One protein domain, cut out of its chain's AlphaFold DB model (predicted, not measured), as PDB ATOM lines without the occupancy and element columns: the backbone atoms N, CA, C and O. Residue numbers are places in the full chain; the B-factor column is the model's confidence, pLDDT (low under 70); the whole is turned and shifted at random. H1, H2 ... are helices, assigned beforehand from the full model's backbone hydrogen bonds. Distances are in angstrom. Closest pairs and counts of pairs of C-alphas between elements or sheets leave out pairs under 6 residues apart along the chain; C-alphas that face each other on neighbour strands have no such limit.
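Overview. This is residues 185 to 226 of the 318 residues of the protein "Putative solute carrier family 35 member G1-like" of Stichopus japonicus (UniProt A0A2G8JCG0). Two helices, a long H1 and a shorter H2, make two unequal sides of an open, flat frame, with the outstretched link of residues 208 to 214 as a third side across its wide end, while the free ends at Gln 185 and Val 226 come nearer to each other without meeting, their C-alphas 18.7 A apart. H2 folds back beside H1 without meeting it, and the space between the arms is empty. The 42 printed residues hold two named helices, H1 then H2, and no named strand, and the class is all helix. The whole is loose, with a radius of gyration of the C-alphas of 12.9 A, and its C-alphas span 35 by 25 by 9 A.

Along the chain. H1 is residues 185 to 207, 32.7 A from first to last C-alpha. It begins at C-alpha 185, at (-16.405, 37.464, -14.996), and ends at C-alpha 207, at (-23.194, 12.245, -34.652). Residues 208 to 214 make the link. H2 is residues 215 to 226, 16.8 A long between its end C-alphas, and ends at C-alpha 226, at (-30.120, 34.606, -27.410).

Arrangement. H1 and H2 are apart, with no C-alpha of the one within 8 A of the other. From N to C, H1 has the direction (-0.19, -0.77, -0.61) and H2 has (0.35, 0.26, 0.90). Residues 185 to 212 stand free, of which 185 to 207 belong to H1. Residues 214 to 220 also stand free, of which 215 to 220 belong to H2. In H1 and H2 every O i to N i+4 pair is within hydrogen-bond range.

Size, cuts and confidence. The two C-alphas farthest apart are those of Gln 185 and Gly 209, at 36.1 A, while the first and last printed C-alphas, of Gln 185 and Val 226, are 18.7 A apart. The printed part has no cut, and the link of seven residues from H1 to H2 is short. The mean pLDDT of the printed part is 81.4, and residues 208 to 209, in the link, are under 70.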
ATOM      1  N   GLN A 185     -15.165  38.142 -14.592       74.81
ATOM      2  CA  GLN A 185     -16.405  37.464 -14.996       74.81
ATOM      3  C   GLN A 185     -16.473  37.256 -16.516       74.81
ATOM      4  O   GLN A 185     -16.823  36.178 -16.994       74.81
ATOM      5  N   TYR A 186     -16.056  38.268 -17.278       80.81
ATOM      6  CA  TYR A 186     -16.067  38.254 -18.739       80.81
ATOM      7  C   TYR A 186     -15.165  37.171 -19.337       80.81
ATOM      8  O   TYR A 186     -15.576  36.488 -20.275       80.81
ATOM      9  N   LEU A 187     -13.965  36.968 -18.781       81.38
ATOM     10  CA  LEU A 187     -13.028  35.960 -19.280       81.38
ATOM     11  C   LEU A 187     -13.553  34.540 -19.037       81.38
ATOM     12  O   LEU A 187     -13.407  33.669 -19.891       81.38
ATOM     13  N   THR A 188     -14.219  34.335 -17.899       80.81
ATOM     14  CA  THR A 188     -14.875  33.067 -17.552       80.81
ATOM     15  C   THR A 188     -15.955  32.710 -18.572       80.81
ATOM     16  O   THR A 188     -15.958  31.612 -19.124       80.81
ATOM     17  N   ILE A 189     -16.844  33.661 -18.868       82.00
ATOM     18  CA  ILE A 189     -17.945  33.459 -19.816       82.00
ATOM     19  C   ILE A 189     -17.398  33.207 -21.222       82.00
ATOM     20  O   ILE A 189     -17.842  32.276 -21.892       82.00
ATOM     21  N   LEU A 190     -16.397  33.980 -21.654       83.38
ATOM     22  CA  LEU A 190     -15.785  33.824 -22.972       83.38
ATOM     23  C   LEU A 190     -15.132  32.445 -23.134       83.38
ATOM     24  O   LEU A 190     -15.357  31.781 -24.145       83.38
ATOM     25  N   TYR A 191     -14.403  31.971 -22.120       84.12
ATOM     26  CA  TYR A 191     -13.824  30.628 -22.125       84.12
ATOM     27  C   TYR A 191     -14.900  29.539 -22.245       84.12
ATOM     28  O   TYR A 191     -14.774  28.631 -23.069       84.12
ATOM     29  N   CYS A 192     -15.991  29.649 -21.485       81.19
ATOM     30  CA  CYS A 192     -17.094  28.690 -21.550       81.19
ATOM     31  C   CYS A 192     -17.799  28.687 -22.907       81.19
ATOM     32  O   CYS A 192     -18.131  27.616 -23.414       81.19
ATOM     33  N   VAL A 193     -17.995  29.853 -23.524       83.88
ATOM     34  CA  VAL A 193     -18.571  29.954 -24.874       83.88
ATOM     35  C   VAL A 193     -17.643  29.306 -25.902       83.88
ATOM     36  O   VAL A 193     -18.104  28.516 -26.719       83.88
ATOM     37  N   CYS A 194     -16.333  29.558 -25.841       84.75
ATOM     38  CA  CYS A 194     -15.372  28.912 -26.737       84.75
ATOM     39  C   CYS A 194     -15.350  27.387 -26.561       84.75
ATOM     40  O   CYS A 194     -15.352  26.653 -27.550       84.75
ATOM     41  N   PHE A 195     -15.362  26.904 -25.316       84.00
ATOM     42  CA  PHE A 195     -15.376  25.472 -25.019       84.00
ATOM     43  C   PHE A 195     -16.660  24.801 -25.521       84.00
ATOM     44  O   PHE A 195     -16.587  23.803 -26.231       84.00
ATOM     45  N   THR A 196     -17.827  25.376 -25.215       80.69
ATOM     46  CA  THR A 196     -19.133  24.843 -25.647       80.69
ATOM     47  C   THR A 196     -19.325  24.908 -27.160       80.69
ATOM     48  O   THR A 196     -19.845  23.968 -27.754       80.69
ATOM     49  N   ALA A 197     -18.854  25.968 -27.820       81.50
ATOM     50  CA  ALA A 197     -18.839  26.035 -29.278       81.50
ATOM     51  C   ALA A 197     -17.953  24.930 -29.876       81.50
ATOM     52  O   ALA A 197     -18.374  24.234 -30.801       81.50
ATOM     53  N   GLY A 198     -16.756  24.719 -29.319       85.88
ATOM     54  CA  GLY A 198     -15.837  23.671 -29.758       85.88
ATOM     55  C   GLY A 198     -16.406  22.261 -29.588       85.88
ATOM     56  O   GLY A 198     -16.339  21.451 -30.514       85.88
ATOM     57  N   THR A 199     -17.011  21.967 -28.434       83.19
ATOM     58  CA  THR A 199     -17.645  20.664 -28.187       83.19
ATOM     59  C   THR A 199     -18.871  20.451 -29.067       83.19
ATOM     60  O   THR A 199     -19.018  19.364 -29.617       83.19
ATOM     61  N   ASN A 200     -19.703  21.474 -29.288       82.44
ATOM     62  CA  ASN A 200     -20.859  21.379 -30.182       82.44
ATOM     63  C   ASN A 200     -20.444  21.107 -31.631       82.44
ATOM     64  O   ASN A 200     -21.006  20.218 -32.268       82.44
ATOM     65  N   VAL A 201     -19.417  21.799 -32.140       84.25
ATOM     66  CA  VAL A 201     -18.863  21.521 -33.475       84.25
ATOM     67  C   VAL A 201     -18.375  20.075 -33.553       84.25
ATOM     68  O   VAL A 201     -18.724  19.358 -34.490       84.25
ATOM     69  N   LEU A 202     -17.625  19.610 -32.549       86.25
ATOM     70  CA  LEU A 202     -17.132  18.233 -32.500       86.25
ATOM     71  C   LEU A 202     -18.275  17.203 -32.478       86.25
ATOM     72  O   LEU A 202     -18.201  16.208 -33.197       86.25
ATOM     73  N   ILE A 203     -19.326  17.440 -31.689       81.81
ATOM     74  CA  ILE A 203     -20.511  16.572 -31.605       81.81
ATOM     75  C   ILE A 203     -21.224  16.513 -32.957       81.81
ATOM     76  O   ILE A 203     -21.518  15.414 -33.428       81.81
ATOM     77  N   CYS A 204     -21.433  17.657 -33.614       80.56
ATOM     78  CA  CYS A 204     -22.016  17.710 -34.955       80.56
ATOM     79  C   CYS A 204     -21.202  16.877 -35.955       80.56
ATOM     80  O   CYS A 204     -21.783  16.093 -36.698       80.56
ATOM     81  N   PHE A 205     -19.866  16.958 -35.917       81.75
ATOM     82  CA  PHE A 205     -18.990  16.141 -36.768       81.75
ATOM     83  C   PHE A 205     -19.080  14.631 -36.499       81.75
ATOM     84  O   PHE A 205     -18.790  13.840 -37.395       81.75
ATOM     85  N   VAL A 206     -19.398  14.216 -35.269       82.19
ATOM     86  CA  VAL A 206     -19.405  12.800 -34.864       82.19
ATOM     87  C   VAL A 206     -20.769  12.145 -35.090       82.19
ATOM     88  O   VAL A 206     -20.811  10.986 -35.495       82.19
ATOM     89  N   PHE A 207     -21.864  12.850 -34.795       71.69
ATOM     90  CA  PHE A 207     -23.194  12.245 -34.652       71.69
ATOM     91  C   PHE A 207     -24.185  12.593 -35.762       71.69
ATOM     92  O   PHE A 207     -25.127  11.829 -35.971       71.69
ATOM     93  N   VAL A 208     -24.023  13.725 -36.449       66.19
ATOM     94  CA  VAL A 208     -25.085  14.277 -37.299       66.19
ATOM     95  C   VAL A 208     -24.589  14.385 -38.738       66.19
ATOM     96  O   VAL A 208     -23.542  14.964 -39.015       66.19
ATOM     97  N   GLY A 209     -25.337  13.808 -39.679       68.31
ATOM     98  CA  GLY A 209     -25.121  14.071 -41.101       68.31
ATOM     99  C   GLY A 209     -25.357  15.554 -41.401       68.31
ATOM    100  O   GLY A 209     -26.270  16.162 -40.852       68.31
ATOM    101  N   TRP A 210     -24.538  16.157 -42.262       73.31
ATOM    102  CA  TRP A 210     -24.644  17.583 -42.571       73.31
ATOM    103  C   TRP A 210     -25.930  17.860 -43.352       73.31
ATOM    104  O   TRP A 210     -26.043  17.494 -44.520       73.31
ATOM    105  N   HIS A 211     -26.887  18.515 -42.703       76.94
ATOM    106  CA  HIS A 211     -28.110  18.992 -43.334       76.94
ATOM    107  C   HIS A 211     -28.210  20.508 -43.169       76.94
ATOM    108  O   HIS A 211     -27.995  21.039 -42.080       76.94
ATOM    109  N   ILE A 212     -28.526  21.211 -44.254       81.50
ATOM    110  CA  ILE A 212     -28.683  22.667 -44.239       81.50
ATOM    111  C   ILE A 212     -30.073  22.984 -43.661       81.50
ATOM    112  O   ILE A 212     -31.065  22.507 -44.218       81.50
ATOM    113  N   PRO A 213     -30.183  23.742 -42.553       82.56
ATOM    114  CA  PRO A 213     -31.478  24.049 -41.945       82.56
ATOM    115  C   PRO A 213     -32.315  24.989 -42.820       82.56
ATOM    116  O   PRO A 213     -31.766  25.795 -43.579       82.56
ATOM    117  N   SER A 214     -33.641  24.937 -42.667       89.44
ATOM    118  CA  SER A 214     -34.549  25.899 -43.301       89.44
ATOM    119  C   SER A 214     -34.482  27.272 -42.614       89.44
ATOM    120  O   SER A 214     -34.014  27.397 -41.482       89.44
ATOM    121  N   VAL A 215     -34.968  28.328 -43.277       89.06
ATOM    122  CA  VAL A 215     -34.953  29.705 -42.733       89.06
ATOM    123  C   VAL A 215     -35.711  29.808 -41.402       89.06
ATOM    124  O   VAL A 215     -35.286  30.535 -40.505       89.06
ATOM    125  N   ASN A 216     -36.795  29.045 -41.243       85.69
ATOM    126  CA  ASN A 216     -37.566  29.023 -40.001       85.69
ATOM    127  C   ASN A 216     -36.770  28.378 -38.857       85.69
ATOM    128  O   ASN A 216     -36.770  28.903 -37.745       85.69
ATOM    129  N   ASP A 217     -36.030  27.302 -39.136       84.62
ATOM    130  CA  ASP A 217     -35.198  26.623 -38.133       84.62
ATOM    131  C   ASP A 217     -34.063  27.528 -37.644       84.62
ATOM    132  O   ASP A 217     -33.746  27.557 -36.454       84.62
ATOM    133  N   TRP A 218     -33.488  28.330 -38.546       86.31
ATOM    134  CA  TRP A 218     -32.507  29.352 -38.188       86.31
ATOM    135  C   TRP A 218     -33.086  30.407 -37.251       86.31
ATOM    136  O   TRP A 218     -32.431  30.774 -36.276       86.31
ATOM    137  N   LEU A 219     -34.310  30.873 -37.508       85.75
ATOM    138  CA  LEU A 219     -34.950  31.882 -36.669       85.75
ATOM    139  C   LEU A 219     -35.203  31.357 -35.248       85.75
ATOM    140  O   LEU A 219     -34.860  32.036 -34.280       85.75
ATOM    141  N   PHE A 220     -35.731  30.136 -35.113       80.75
ATOM    142  CA  PHE A 220     -35.925  29.503 -33.804       80.75
ATOM    143  C   PHE A 220     -34.598  29.223 -33.090       80.75
ATOM    144  O   PHE A 220     -34.493  29.451 -31.885       80.75
ATOM    145  N   SER A 221     -33.570  28.792 -33.826       81.00
ATOM    146  CA  SER A 221     -32.233  28.545 -33.278       81.00
ATOM    147  C   SER A 221     -31.585  29.826 -32.744       81.00
ATOM    148  O   SER A 221     -31.086  29.842 -31.619       81.00
ATOM    149  N   ILE A 222     -31.659  30.935 -33.490       84.81
ATOM    150  CA  ILE A 222     -31.131  32.235 -33.053       84.81
ATOM    151  C   ILE A 222     -31.899  32.746 -31.831       84.81
ATOM    152  O   ILE A 222     -31.279  33.181 -30.859       84.81
ATOM    153  N   ALA A 223     -33.232  32.662 -31.840       79.50
ATOM    154  CA  ALA A 223     -34.048  33.068 -30.698       79.50
ATOM    155  C   ALA A 223     -33.705  32.255 -29.433       79.50
ATOM    156  O   ALA A 223     -33.514  32.827 -28.357       79.50
ATOM    157  N   GLY A 224     -33.551  30.934 -29.576       79.81
ATOM    158  CA  GLY A 224     -33.112  30.047 -28.500       79.81
ATOM    159  C   GLY A 224     -31.705  30.374 -28.000       79.81
ATOM    160  O   GLY A 224     -31.490  30.452 -26.793       79.81
ATOM    161  N   ALA A 225     -30.762  30.645 -28.905       79.56
ATOM    162  CA  ALA A 225     -29.386  30.995 -28.559       79.56
ATOM    163  C   ALA A 225     -29.296  32.308 -27.769       79.56
ATOM    164  O   ALA A 225     -28.560  32.377 -26.785       79.56
ATOM    165  N   VAL A 226     -30.066  33.334 -28.149       81.81
ATOM    166  CA  VAL A 226     -30.120  34.606 -27.410       81.81
ATOM    167  C   VAL A 226     -30.704  34.395 -26.014       81.81
ATOM    168  O   VAL A 226     -30.129  34.871 -25.035       81.81
TER     169      VAL A 226